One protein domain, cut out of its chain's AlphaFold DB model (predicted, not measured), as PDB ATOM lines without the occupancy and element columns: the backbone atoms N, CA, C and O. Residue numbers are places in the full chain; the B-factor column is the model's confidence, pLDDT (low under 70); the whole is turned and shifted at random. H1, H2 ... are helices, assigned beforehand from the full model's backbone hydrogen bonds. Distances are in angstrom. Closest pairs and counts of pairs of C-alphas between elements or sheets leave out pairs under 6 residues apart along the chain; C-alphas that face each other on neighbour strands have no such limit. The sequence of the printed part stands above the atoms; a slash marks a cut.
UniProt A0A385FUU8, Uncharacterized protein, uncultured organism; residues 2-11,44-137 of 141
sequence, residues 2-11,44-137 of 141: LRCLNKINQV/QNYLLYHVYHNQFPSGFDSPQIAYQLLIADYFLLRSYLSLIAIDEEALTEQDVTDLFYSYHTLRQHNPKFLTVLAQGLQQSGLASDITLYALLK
ATOM      1  N   LEU A   2      64.677 106.214  83.265       50.34
ATOM      2  CA  LEU A   2      63.496 106.782  82.563       50.34
ATOM      3  C   LEU A   2      63.729 108.208  82.022       50.34
ATOM      4  O   LEU A   2      63.202 108.578  80.983       50.34
ATOM      5  N   ARG A   3      64.555 109.000  82.720       53.44
ATOM      6  CA  ARG A   3      64.838 110.407  82.394       53.44
ATOM      7  C   ARG A   3      65.490 110.585  81.017       53.44
ATOM      8  O   ARG A   3      65.014 111.410  80.254       53.44
ATOM      9  N   CYS A   4      66.522 109.801  80.680       52.19
ATOM     10  CA  CYS A   4      67.192 109.897  79.374       52.19
ATOM     11  C   CYS A   4      66.293 109.425  78.227       52.19
ATOM     12  O   CYS A   4      66.156 110.134  77.241       52.19
ATOM     13  N   LEU A   5      65.637 108.269  78.371       52.22
ATOM     14  CA  LEU A   5      64.722 107.730  77.357       52.22
ATOM     15  C   LEU A   5      63.517 108.648  77.113       52.22
ATOM     16  O   LEU A   5      63.199 108.932  75.964       52.22
ATOM     17  N   ASN A   6      62.901 109.183  78.172       58.75
ATOM     18  CA  ASN A   6      61.808 110.149  78.036       58.75
ATOM     19  C   ASN A   6      62.275 111.442  77.370       58.75
ATOM     20  O   ASN A   6      61.528 112.021  76.596       58.75
ATOM     21  N   LYS A   7      63.504 111.885  77.643       60.62
ATOM     22  CA  LYS A   7      64.061 113.102  77.049       60.62
ATOM     23  C   LYS A   7      64.414 112.922  75.576       60.62
ATOM     24  O   LYS A   7      64.112 113.784  74.762       60.62
ATOM     25  N   ILE A   8      64.991 111.772  75.234       56.84
ATOM     26  CA  ILE A   8      65.236 111.351  73.854       56.84
ATOM     27  C   ILE A   8      63.913 111.288  73.087       56.84
ATOM     28  O   ILE A   8      63.805 111.916  72.038       56.84
ATOM     29  N   ASN A   9      62.899 110.614  73.635       57.09
ATOM     30  CA  ASN A   9      61.576 110.540  73.019       57.09
ATOM     31  C   ASN A   9      60.942 111.928  72.897       57.09
ATOM     32  O   ASN A   9      60.506 112.280  71.820       57.09
ATOM     33  N   GLN A  10      60.989 112.773  73.928       58.31
ATOM     34  CA  GLN A  10      60.419 114.125  73.883       58.31
ATOM     35  C   GLN A  10      61.082 115.043  72.841       58.31
ATOM     36  O   GLN A  10      60.434 115.943  72.313       58.31
ATOM     37  N   VAL A  11      62.381 114.873  72.573       52.19
ATOM     38  CA  VAL A  11      63.095 115.715  71.601       52.19
ATOM     39  C   VAL A  11      63.004 115.161  70.180       52.19
ATOM     40  O   VAL A  11      62.965 115.947  69.233       52.19
ATOM     41  N   GLN A  44      86.753 104.954  72.511       89.38
ATOM     42  CA  GLN A  44      87.530 103.766  72.145       89.38
ATOM     43  C   GLN A  44      86.903 102.485  72.702       89.38
ATOM     44  O   GLN A  44      86.695 101.524  71.961       89.38
ATOM     45  N   ASN A  45      86.547 102.490  73.988       90.75
ATOM     46  CA  ASN A  45      85.936 101.342  74.647       90.75
ATOM     47  C   ASN A  45      84.561 101.041  74.063       90.75
ATOM     48  O   ASN A  45      84.210  99.874  73.925       90.75
ATOM     49  N   TYR A  46      83.802 102.069  73.677       87.25
ATOM     50  CA  TYR A  46      82.532 101.854  73.001       87.25
ATOM     51  C   TYR A  46      82.692 101.158  71.652       87.25
ATOM     52  O   TYR A  46      81.996 100.176  71.401       87.25
ATOM     53  N   LEU A  47      83.616 101.625  70.804       88.62
ATOM     54  CA  LEU A  47      83.852 100.994  69.506       88.62
ATOM     55  C   LEU A  47      84.262  99.533  69.682       88.62
ATOM     56  O   LEU A  47      83.724  98.646  69.020       88.62
ATOM     57  N   LEU A  48      85.196  99.293  70.605       91.19
ATOM     58  CA  LEU A  48      85.690  97.962  70.921       91.19
ATOM     59  C   LEU A  48      84.551  97.060  71.400       91.19
ATOM     60  O   LEU A  48      84.364  95.970  70.867       91.19
ATOM     61  N   TYR A  49      83.760  97.540  72.361       89.19
ATOM     62  CA  TYR A  49      82.591  96.831  72.856       89.19
ATOM     63  C   TYR A  49      81.621  96.512  71.719       89.19
ATOM     64  O   TYR A  49      81.226  95.363  71.573       89.19
ATOM     65  N   HIS A  50      81.286  97.483  70.869       86.88
ATOM     66  CA  HIS A  50      80.347  97.275  69.774       86.88
ATOM     67  C   HIS A  50      80.839  96.204  68.790       86.88
ATOM     68  O   HIS A  50      80.075  95.311  68.428       86.88
ATOM     69  N   VAL A  51      82.107  96.271  68.374       90.06
ATOM     70  CA  VAL A  51      82.687  95.329  67.406       90.06
ATOM     71  C   VAL A  51      82.743  93.915  67.980       90.06
ATOM     72  O   VAL A  51      82.303  92.973  67.324       90.06
ATOM     73  N   TYR A  52      83.237  93.757  69.209       90.00
ATOM     74  CA  TYR A  52      83.385  92.438  69.823       90.00
ATOM     75  C   TYR A  52      82.048  91.846  70.270       90.00
ATOM     76  O   TYR A  52      81.749  90.695  69.957       90.00
ATOM     77  N   HIS A  53      81.227  92.624  70.977       85.12
ATOM     78  CA  HIS A  53      79.970  92.145  71.558       85.12
ATOM     79  C   HIS A  53      78.947  91.775  70.486       85.12
ATOM     80  O   HIS A  53      78.259  90.766  70.616       85.12
ATOM     81  N   ASN A  54      78.876  92.551  69.400       83.94
ATOM     82  CA  ASN A  54      77.968  92.263  68.287       83.94
ATOM     83  C   ASN A  54      78.585  91.326  67.235       83.94
ATOM     84  O   ASN A  54      77.974  91.135  66.189       83.94
ATOM     85  N   GLN A  55      79.777  90.762  67.488       88.12
ATOM     86  CA  GLN A  55      80.515  89.912  66.542       88.12
ATOM     87  C   GLN A  55      80.615  90.549  65.150       88.12
ATOM     88  O   GLN A  55      80.437  89.891  64.129       88.12
ATOM     89  N   PHE A  56      80.836  91.859  65.099       89.44
ATOM     90  CA  PHE A  56      80.739  92.627  63.867       89.44
ATOM     91  C   PHE A  56      81.696  92.086  62.783       89.44
ATOM     92  O   PHE A  56      82.866  91.840  63.086       89.44
ATOM     93  N   PRO A  57      81.263  91.967  61.509       92.19
ATOM     94  CA  PRO A  57      79.939  92.296  60.966       92.19
ATOM     95  C   PRO A  57      78.980  91.088  60.879       92.19
ATOM     96  O   PRO A  57      78.044  91.105  60.081       92.19
ATOM     97  N   SER A  58      79.219  90.006  61.625       88.12
ATOM     98  CA  SER A  58      78.383  88.802  61.582       88.12
ATOM     99  C   SER A  58      76.933  89.083  61.991       88.12
ATOM    100  O   SER A  58      76.657  89.923  62.842       88.12
ATOM    101  N   GLY A  59      75.991  88.362  61.374       84.44
ATOM    102  CA  GLY A  59      74.552  88.516  61.630       84.44
ATOM    103  C   GLY A  59      73.841  89.554  60.754       84.44
ATOM    104  O   GLY A  59      72.628  89.700  60.878       84.44
ATOM    105  N   PHE A  60      74.558  90.231  59.852       86.00
ATOM    106  CA  PHE A  60      73.984  91.113  58.833       86.00
ATOM    107  C   PHE A  60      74.117  90.510  57.431       86.00
ATOM    108  O   PHE A  60      75.064  89.770  57.161       86.00
ATOM    109  N   ASP A  61      73.208  90.883  56.524       87.06
ATOM    110  CA  ASP A  61      73.214  90.407  55.131       87.06
ATOM    111  C   ASP A  61      74.474  90.845  54.364       87.06
ATOM    112  O   ASP A  61      74.902  90.182  53.419       87.06
ATOM    113  N   SER A  62      75.090  91.962  54.769       89.19
ATOM    114  CA  SER A  62      76.372  92.419  54.238       89.19
ATOM    115  C   SER A  62      77.161  93.264  55.250       89.19
ATOM    116  O   SER A  62      76.565  93.940  56.100       89.19
ATOM    117  N   PRO A  63      78.505  93.306  55.140       89.19
ATOM    118  CA  PRO A  63      79.333  94.215  55.933       89.19
ATOM    119  C   PRO A  63      78.955  95.693  55.767       89.19
ATOM    120  O   PRO A  63      79.098  96.472  56.706       89.19
ATOM    121  N   GLN A  64      78.444  96.079  54.595       87.31
ATOM    122  CA  GLN A  64      77.998  97.442  54.307       87.31
ATOM    123  C   GLN A  64      76.789  97.836  55.164       87.31
ATOM    124  O   GLN A  64      76.776  98.930  55.722       87.31
ATOM    125  N   ILE A  65      75.806  96.941  55.325       86.62
ATOM    126  CA  ILE A  65      74.642  97.189  56.192       86.62
ATOM    127  C   ILE A  65      75.080  97.289  57.654       86.62
ATOM    128  O   ILE A  65      74.650  98.193  58.372       86.62
ATOM    129  N   ALA A  66      75.972  96.396  58.091       89.56
ATOM    130  CA  ALA A  66      76.521  96.449  59.441       89.56
ATOM    131  C   ALA A  66      77.207  97.804  59.698       89.56
ATOM    132  O   ALA A  66      76.969  98.444  60.722       89.56
ATOM    133  N   TYR A  67      78.023  98.267  58.746       89.25
ATOM    134  CA  TYR A  67      78.704  99.558  58.819       89.25
ATOM    135  C   TYR A  67      77.726 100.742  58.837       89.25
ATOM    136  O   TYR A  67      77.845 101.610  59.696       89.25
ATOM    137  N   GLN A  68      76.716 100.761  57.960       88.00
ATOM    138  CA  GLN A  68      75.661 101.786  57.949       88.00
ATOM    139  C   GLN A  68      74.987 101.930  59.317       88.00
ATOM    140  O   GLN A  68      74.827 103.042  59.825       88.00
ATOM    141  N   LEU A  69      74.627 100.802  59.935       87.56
ATOM    142  CA  LEU A  69      73.992 100.785  61.249       87.56
ATOM    143  C   LEU A  69      74.949 101.238  62.353       87.56
ATOM    144  O   LEU A  69      74.537 102.006  63.216       87.56
ATOM    145  N   LEU A  70      76.228 100.859  62.297       90.00
ATOM    146  CA  LEU A  70      77.245 101.359  63.229       90.00
ATOM    147  C   LEU A  70      77.364 102.890  63.172       90.00
ATOM    148  O   LEU A  70      77.383 103.551  64.211       90.00
ATOM    149  N   ILE A  71      77.423 103.465  61.968       88.69
ATOM    150  CA  ILE A  71      77.490 104.919  61.779       88.69
ATOM    151  C   ILE A  71      76.237 105.606  62.324       88.69
ATOM    152  O   ILE A  71      76.340 106.623  63.013       88.69
ATOM    153  N   ALA A  72      75.060 105.040  62.061       85.88
ATOM    154  CA  ALA A  72      73.807 105.564  62.585       85.88
ATOM    155  C   ALA A  72      73.737 105.480  64.118       85.88
ATOM    156  O   ALA A  72      73.304 106.435  64.762       85.88
ATOM    157  N   ASP A  73      74.234 104.395  64.714       87.56
ATOM    158  CA  ASP A  73      74.316 104.242  66.166       87.56
ATOM    159  C   ASP A  73      75.219 105.330  66.781       87.56
ATOM    160  O   ASP A  73      74.844 105.984  67.759       87.56
ATOM    161  N   TYR A  74      76.378 105.599  66.168       88.69
ATOM    162  CA  TYR A  74      77.265 106.697  66.565       88.69
ATOM    163  C   TYR A  74      76.604 108.070  66.437       88.69
ATOM    164  O   TYR A  74      76.711 108.899  67.345       88.69
ATOM    165  N   PHE A  75      75.908 108.315  65.326       85.56
ATOM    166  CA  PHE A  75      75.170 109.553  65.099       85.56
ATOM    167  C   PHE A  75      74.095 109.782  66.172       85.56
ATOM    168  O   PHE A  75      73.978 110.889  66.709       85.56
ATOM    169  N   LEU A  76      73.331 108.744  66.521       85.69
ATOM    170  CA  LEU A  76      72.293 108.821  67.547       85.69
ATOM    171  C   LEU A  76      72.887 109.064  68.935       85.69
ATOM    172  O   LEU A  76      72.473 110.002  69.609       85.69
ATOM    173  N   LEU A  77      73.896 108.288  69.342       89.00
ATOM    174  CA  LEU A  77      74.564 108.468  70.637       89.00
ATOM    175  C   LEU A  77      75.164 109.865  70.786       89.00
ATOM    176  O   LEU A  77      75.001 110.496  71.831       89.00
ATOM    177  N   ARG A  78      75.797 110.382  69.727       88.81
ATOM    178  CA  ARG A  78      76.270 111.767  69.664       88.81
ATOM    179  C   ARG A  78      75.135 112.751  69.925       88.81
ATOM    180  O   ARG A  78      75.271 113.646  70.754       88.81
ATOM    181  N   SER A  79      74.031 112.584  69.205       85.44
ATOM    182  CA  SER A  79      72.878 113.479  69.303       85.44
ATOM    183  C   SER A  79      72.289 113.451  70.713       85.44
ATOM    184  O   SER A  79      72.005 114.499  71.281       85.44
ATOM    185  N   TYR A  80      72.197 112.272  71.326       86.88
ATOM    186  CA  TYR A  80      71.694 112.104  72.687       86.88
ATOM    187  C   TYR A  80      72.615 112.697  73.751       86.88
ATOM    188  O   TYR A  80      72.122 113.368  74.655       86.88
ATOM    189  N   LEU A  81      73.935 112.528  73.633       90.06
ATOM    190  CA  LEU A  81      74.887 113.200  74.524       90.06
ATOM    191  C   LEU A  81      74.751 114.721  74.436       90.06
ATOM    192  O   LEU A  81      74.725 115.395  75.463       90.06
ATOM    193  N   SER A  82      74.619 115.261  73.223       89.81
ATOM    194  CA  SER A  82      74.400 116.693  73.020       89.81
ATOM    195  C   SER A  82      73.094 117.170  73.642       89.81
ATOM    196  O   SER A  82      73.069 118.255  74.216       89.81
ATOM    197  N   LEU A  83      72.027 116.370  73.563       85.50
ATOM    198  CA  LEU A  83      70.754 116.677  74.212       85.50
ATOM    199  C   LEU A  83      70.873 116.712  75.729       85.50
ATOM    200  O   LEU A  83      70.450 117.684  76.339       85.50
ATOM    201  N   ILE A  84      71.505 115.708  76.332       87.12
ATOM    202  CA  ILE A  84      71.745 115.693  77.779       87.12
ATOM    203  C   ILE A  84      72.572 116.919  78.191       87.12
ATOM    204  O   ILE A  84      72.224 117.619  79.135       87.12
ATOM    205  N   ALA A  85      73.621 117.234  77.430       89.88
ATOM    206  CA  ALA A  85      74.491 118.364  77.717       89.88
ATOM    207  C   ALA A  85      73.816 119.738  77.533       89.88
ATOM    208  O   ALA A  85      74.328 120.719  78.063       89.88
ATOM    209  N   ILE A  86      72.695 119.860  76.812       86.31
ATOM    210  CA  ILE A  86      71.974 121.143  76.696       86.31
ATOM    211  C   ILE A  86      71.419 121.570  78.053       86.31
ATOM    212  O   ILE A  86      71.573 122.730  78.432       86.31
ATOM    213  N   ASP A  87      70.807 120.637  78.774       74.38
ATOM    214  CA  ASP A  87      70.053 120.919  79.995       74.38
ATOM    215  C   ASP A  87      70.888 120.895  81.272       74.38
ATOM    216  O   ASP A  87      70.443 121.398  82.301       74.38
ATOM    217  N   GLU A  88      72.074 120.298  81.214       74.19
ATOM    218  CA  GLU A  88      72.966 120.171  82.360       74.19
ATOM    219  C   GLU A  88      74.057 121.259  82.328       74.19
ATOM    220  O   GLU A  88      74.536 121.686  81.264       74.19
ATOM    221  N   GLU A  89      74.478 121.706  83.515       76.75
ATOM    222  CA  GLU A  89      75.610 122.631  83.658       76.75
ATOM    223  C   GLU A  89      76.910 121.985  83.155       76.75
ATOM    224  O   GLU A  89      77.702 122.633  82.468       76.75
ATOM    225  N   ALA A  90      77.091 120.689  83.430       84.50
ATOM    226  CA  ALA A  90      78.226 119.898  82.979       84.50
ATOM    227  C   ALA A  90      77.827 118.441  82.720       84.50
ATOM    228  O   ALA A  90      77.071 117.847  83.484       84.50
ATOM    229  N   LEU A  91      78.383 117.854  81.657       91.19
ATOM    230  CA  LEU A  91      78.235 116.432  81.361       91.19
ATOM    231  C   LEU A  91      79.116 115.606  82.309       91.19
ATOM    232  O   LEU A  91      80.289 115.936  82.507       91.19
ATOM    233  N   THR A  92      78.577 114.521  82.862       92.25
ATOM    234  CA  THR A  92      79.305 113.606  83.751       92.25
ATOM    235  C   THR A  92      79.521 112.231  83.114       92.25
ATOM    236  O   THR A  92      78.849 111.842  82.160       92.25
ATOM    237  N   GLU A  93      80.455 111.444  83.655       91.06
ATOM    238  CA  GLU A  93      80.645 110.045  83.233       91.06
ATOM    239  C   GLU A  93      79.433 109.163  83.565       91.06
ATOM    240  O   GLU A  93      79.162 108.195  82.849       91.06
ATOM    241  N   GLN A  94      78.667 109.519  84.603       90.12
ATOM    242  CA  GLN A  94      77.422 108.831  84.926       90.12
ATOM    243  C   GLN A  94      76.378 109.046  83.827       90.12
ATOM    244  O   GLN A  94      75.727 108.085  83.434       90.12
ATOM    245  N   ASP A  95      76.270 110.257  83.273       90.50
ATOM    246  CA  ASP A  95      75.349 110.543  82.164       90.50
ATOM    247  C   ASP A  95      75.684 109.717  80.921       90.50
ATOM    248  O   ASP A  95      74.799 109.163  80.267       90.50
ATOM    249  N   VAL A  96      76.979 109.593  80.614       91.25
ATOM    250  CA  VAL A  96      77.455 108.740  79.519       91.25
ATOM    251  C   VAL A  96      77.119 107.278  79.794       91.25
ATOM    252  O   VAL A  96      76.564 106.602  78.931       91.25
ATOM    253  N   THR A  97      77.407 106.789  80.998       89.75
ATOM    254  CA  THR A  97      77.128 105.401  81.385       89.75
ATOM    255  C   THR A  97      75.634 105.086  81.286       89.75
ATOM    256  O   THR A  97      75.246 104.103  80.649       89.75
ATOM    257  N   ASP A  98      74.784 105.955  81.836       88.62
ATOM    258  CA  ASP A  98      73.327 105.833  81.807       88.62
ATOM    259  C   ASP A  98      72.779 105.840  80.379       88.62
ATOM    260  O   ASP A  98      71.898 105.036  80.047       88.62
ATOM    261  N   LEU A  99      73.294 106.731  79.526       89.31
ATOM    262  CA  LEU A  99      72.901 106.808  78.127       89.31
ATOM    263  C   LEU A  99      73.272 105.527  77.385       89.31
ATOM    264  O   LEU A  99      72.419 104.940  76.723       89.31
ATOM    265  N   PHE A 100      74.524 105.085  77.494       88.75
ATOM    266  CA  PHE A 100      75.016 103.930  76.748       88.75
ATOM    267  C   PHE A 100      74.285 102.667  77.185       88.75
ATOM    268  O   PHE A 100      73.840 101.898  76.332       88.75
ATOM    269  N   TYR A 101      74.078 102.489  78.489       85.81
ATOM    270  CA  TYR A 101      73.279 101.391  79.019       85.81
ATOM    271  C   TYR A 101      71.845 101.412  78.467       85.81
ATOM    272  O   TYR A 101      71.356 100.407  77.943       85.81
ATOM    273  N   SER A 102      71.171 102.566  78.544       84.94
ATOM    274  CA  SER A 102      69.776 102.706  78.102       84.94
ATOM    275  C   SER A 102      69.634 102.470  76.598       84.94
ATOM    276  O   SER A 102      68.719 101.777  76.156       84.94
ATOM    277  N   TYR A 103      70.573 103.000  75.817       86.81
ATOM    278  CA  TYR A 103      70.625 102.837  74.373       86.81
ATOM    279  C   TYR A 103      70.810 101.371  73.964       86.81
ATOM    280  O   TYR A 103      70.066 100.868  73.124       86.81
ATOM    281  N   HIS A 104      71.743 100.649  74.593       85.06
ATOM    282  CA  HIS A 104      71.954  99.232  74.281       85.06
ATOM    283  C   HIS A 104      70.789  98.360  74.722       85.06
ATOM    284  O   HIS A 104      70.403  97.463  73.979       85.06
ATOM    285  N   THR A 105      70.194  98.650  75.880       84.19
ATOM    286  CA  THR A 105      68.982  97.962  76.339       84.19
ATOM    287  C   THR A 105      67.863  98.122  75.307       84.19
ATOM    288  O   THR A 105      67.254  97.135  74.897       84.19
ATOM    289  N   LEU A 106      67.636  99.347  74.813       83.19
ATOM    290  CA  LEU A 106      66.658  99.606  73.755       83.19
ATOM    291  C   LEU A 106      66.993  98.820  72.481       83.19
ATOM    292  O   LEU A 106      66.130  98.134  71.942       83.19
ATOM    293  N   ARG A 107      68.242  98.888  72.018       83.06
ATOM    294  CA  ARG A 107      68.695  98.234  70.783       83.06
ATOM    295  C   ARG A 107      68.589  96.706  70.844       83.06
ATOM    296  O   ARG A 107      68.214  96.091  69.854       83.06
ATOM    297  N   GLN A 108      68.912  96.097  71.984       82.50
ATOM    298  CA  GLN A 108      68.884  94.642  72.174       82.50
ATOM    299  C   GLN A 108      67.462  94.101  72.344       82.50
ATOM    300  O   GLN A 108      67.134  93.053  71.794       82.50
ATOM    301  N   HIS A 109      66.608  94.806  73.089       78.19
ATOM    302  CA  HIS A 109      65.259  94.326  73.405       78.19
ATOM    303  C   HIS A 109      64.183  94.797  72.422       78.19
ATOM    304  O   HIS A 109      63.049  94.324  72.489       78.19
ATOM    305  N   ASN A 110      64.518  95.693  71.491       78.75
ATOM    306  CA  ASN A 110      63.611  96.141  70.446       78.75
ATOM    307  C   ASN A 110      64.131  95.724  69.060       78.75
ATOM    308  O   ASN A 110      64.779  96.523  68.385       78.75
ATOM    309  N   PRO A 111      63.816  94.507  68.577       73.25
ATOM    310  CA  PRO A 111      64.264  94.053  67.259       73.25
ATOM    311  C   PRO A 111      63.765  94.952  66.117       73.25
ATOM    312  O   PRO A 111      64.425  95.062  65.087       73.25
ATOM    313  N   LYS A 112      62.643  95.663  66.309       81.19
ATOM    314  CA  LYS A 112      62.140  96.635  65.328       81.19
ATOM    315  C   LYS A 112      63.013  97.884  65.234       81.19
ATOM    316  O   LYS A 112      62.968  98.551  64.207       81.19
ATOM    317  N   PHE A 113      63.799  98.207  66.262       79.75
ATOM    318  CA  PHE A 113      64.658  99.391  66.275       79.75
ATOM    319  C   PHE A 113      65.653  99.372  65.112       79.75
ATOM    320  O   PHE A 113      65.725 100.336  64.356       79.75
ATOM    321  N   LEU A 114      66.353  98.249  64.913       80.25
ATOM    322  CA  LEU A 114      67.309  98.104  63.811       80.25
ATOM    323  C   LEU A 114      66.622  98.162  62.447       80.25
ATOM    324  O   LEU A 114      67.139  98.792  61.529       80.25
ATOM    325  N   THR A 115      65.440  97.555  62.321       83.56
ATOM    326  CA  THR A 115      64.651  97.611  61.085       83.56
ATOM    327  C   THR A 115      64.228  99.039  60.752       83.56
ATOM    328  O   THR A 115      64.405  99.472  59.617       83.56
ATOM    329  N   VAL A 116      63.713  99.788  61.732       81.94
ATOM    330  CA  VAL A 116      63.306 101.190  61.557       81.94
ATOM    331  C   VAL A 116      64.509 102.064  61.213       81.94
ATOM    332  O   VAL A 116      64.418 102.896  60.316       81.94
ATOM    333  N   LEU A 117      65.651 101.846  61.869       81.12
ATOM    334  CA  LEU A 117      66.874 102.597  61.598       81.12
ATOM    335  C   LEU A 117      67.394 102.341  60.176       81.12
ATOM    336  O   LEU A 117      67.661 103.291  59.441       81.12
ATOM    337  N   ALA A 118      67.467 101.073  59.759       83.00
ATOM    338  CA  ALA A 118      67.872 100.696  58.406       83.00
ATOM    339  C   ALA A 118      66.936 101.293  57.340       83.00
ATOM    340  O   ALA A 118      67.399 101.867  56.353       83.00
ATOM    341  N   GLN A 119      65.620 101.209  57.557       83.44
ATOM    342  CA  GLN A 119      64.623 101.789  56.656       83.44
ATOM    343  C   GLN A 119      64.744 103.313  56.583       83.44
ATOM    344  O   GLN A 119      64.706 103.869  55.488       83.44
ATOM    345  N   GLY A 120      64.946 103.985  57.719       78.25
ATOM    346  CA  GLY A 120      65.146 105.431  57.778       78.25
ATOM    347  C   GLY A 120      66.369 105.894  56.981       78.25
ATOM    348  O   GLY A 120      66.276 106.855  56.217       78.25
ATOM    349  N   LEU A 121      67.498 105.182  57.081       78.69
ATOM    350  CA  LEU A 121      68.702 105.466  56.284       78.69
ATOM    351  C   LEU A 121      68.462 105.290  54.780       78.69
ATOM    352  O   LEU A 121      68.901 106.118  53.982       78.69
ATOM    353  N   GLN A 122      67.755 104.230  54.383       82.06
ATOM    354  CA  GLN A 122      67.438 103.981  52.975       82.06
ATOM    355  C   GLN A 122      66.483 105.037  52.407       82.06
ATOM    356  O   GLN A 122      66.750 105.598  51.347       82.06
ATOM    357  N   GLN A 123      65.396 105.344  53.119       80.56
ATOM    358  CA  GLN A 123      64.371 106.291  52.665       80.56
ATOM    359  C   GLN A 123      64.884 107.732  52.583       80.56
ATOM    360  O   GLN A 123      64.424 108.498  51.742       80.56
ATOM    361  N   SER A 124      65.853 108.099  53.424       73.56
ATOM    362  CA  SER A 124      66.473 109.431  53.419       73.56
ATOM    363  C   SER A 124      67.597 109.599  52.387       73.56
ATOM    364  O   SER A 124      68.135 110.694  52.250       73.56
ATOM    365  N   GLY A 125      67.987 108.537  51.669       76.12
ATOM    366  CA  GLY A 125      69.157 108.560  50.780       76.12
ATOM    367  C   GLY A 125      70.501 108.633  51.525       76.12
ATOM    368  O   GLY A 125      71.549 108.863  50.916       76.12
ATOM    369  N   LEU A 126      70.505 108.412  52.844       74.25
ATOM    370  CA  LEU A 126      71.691 108.510  53.701       74.25
ATOM    371  C   LEU A 126      72.492 107.201  53.803       74.25
ATOM    372  O   LEU A 126      73.404 107.087  54.614       74.25
ATOM    373  N   ALA A 127      72.168 106.212  52.970       76.69
ATOM    374  CA  ALA A 127      72.815 104.902  52.968       76.69
ATOM    375  C   ALA A 127      74.136 104.843  52.163       76.69
ATOM    376  O   ALA A 127      74.819 103.823  52.196       76.69
ATOM    377  N   SER A 128      74.510 105.894  51.425       77.62
ATOM    378  CA  SER A 128      75.768 105.916  50.659       77.62
ATOM    379  C   SER A 128      76.970 106.261  51.543       77.62
ATOM    380  O   SER A 128      76.835 107.025  52.494       77.62
ATOM    381  N   ASP A 129      78.168 105.797  51.188       76.00
ATOM    382  CA  ASP A 129      79.387 106.066  51.969       76.00
ATOM    383  C   ASP A 129      79.643 107.568  52.194       76.00
ATOM    384  O   ASP A 129      80.026 107.985  53.287       76.00
ATOM    385  N   ILE A 130      79.371 108.401  51.182       75.12
ATOM    386  CA  ILE A 130      79.534 109.863  51.259       75.12
ATOM    387  C   ILE A 130      78.530 110.473  52.243       75.12
ATOM    388  O   ILE A 130      78.885 111.350  53.032       75.12
ATOM    389  N   THR A 131      77.279 110.011  52.225       76.00
ATOM    390  CA  THR A 131      76.243 110.524  53.129       76.00
ATOM    391  C   THR A 131      76.429 110.023  54.562       76.00
ATOM    392  O   THR A 131      76.224 110.789  55.500       76.00
ATOM    393  N   LEU A 132      76.947 108.809  54.755       78.75
ATOM    394  CA  LEU A 132      77.397 108.313  56.062       78.75
ATOM    395  C   LEU A 132      78.574 109.129  56.608       78.75
ATOM    396  O   LEU A 132      78.589 109.485  57.787       78.75
ATOM    397  N   TYR A 133      79.542 109.478  55.757       77.81
ATOM    398  CA  TYR A 133      80.623 110.376  56.153       77.81
ATOM    399  C   TYR A 133      80.087 111.751  56.559       77.81
ATOM    400  O   TYR A 133      80.530 112.304  57.561       77.81
ATOM    401  N   ALA A 134      79.087 112.283  55.848       74.88
ATOM    402  CA  ALA A 134      78.427 113.531  56.229       74.88
ATOM    403  C   ALA A 134      77.719 113.437  57.594       74.88
ATOM    404  O   ALA A 134      77.735 114.406  58.348       74.88
ATOM    405  N   LEU A 135      77.168 112.272  57.961       77.19
ATOM    406  CA  LEU A 135      76.625 112.050  59.308       77.19
ATOM    407  C   LEU A 135      77.717 112.103  60.381       77.19
ATOM    408  O   LEU A 135      77.466 112.597  61.483       77.19
ATOM    409  N   LEU A 136      78.926 111.633  60.078       78.38
ATOM    410  CA  LEU A 136      80.064 111.698  60.994       78.38
ATOM    411  C   LEU A 136      80.751 113.064  61.022       78.38
ATOM    412  O   LEU A 136      81.231 113.455  62.085       78.38
ATOM    413  N   LYS A 137      80.807 113.783  59.895       79.19
ATOM    414  CA  LYS A 137      81.475 115.084  59.797       79.19
ATOM    415  C   LYS A 137      80.771 116.070  60.726       79.19
ATOM    416  O   LYS A 137      79.574 116.311  60.612       79.19
TER     417      LYS A 137
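This is residues 2 to 11 and 44 to 137 of the 141 residues of an uncharacterized protein of uncultured organism (UniProt A0A385FUU8). Long helix H3 runs through the middle; H4 folds back over it, H5 crosses it, H6 lies side by side with it, and H1 crosses H4. The 104 printed residues hold six named helices, H1 to H6 in order, and no named strand. It is all helix and compact, with radius of gyration of the C-alphas 14.2 A and spans 41 by 27 by 26 A.

Find C-alpha 2 at (63.496, 106.782, 82.563), where H1, residues 2 to 11, begins. H2 is residues 44 to 53; H3, residues 63 to 87, spans 37.1 A. H4 is residues 93 to 109, H5 111 to 123, and H6 129 to 136, ending at C-alpha 136 (80.064, 111.698, 60.994).

Start at the hub, H3. With residues 77 to 84 alone it touches H4, its hairpin partner, opposite ways at a steep 43 degrees; C-alphas 81 and 96 are closest, 7.2 A. H5 touches it about perpendicular, 82 degrees, C-alphas 69 and 118 closest, 6.7 A. H6 touches it the same way at a shallow 20 degrees, C-alphas 75 and 135 closest, 6.5 A. H1 touches H4, C-alphas 4 and 99 closest, 6.6 A. H2 is near H3. Every O i to N i+4 pair is within hydrogen-bond range in H1, H2, H4 and H6; 20 of 21 in H3, 8 of 9 in H5.

Residues 12 to 43 are not printed; C-alphas 11 and 44 are 27.2 A apart across the cut. Residues 2 to 11 have pLDDT under 70.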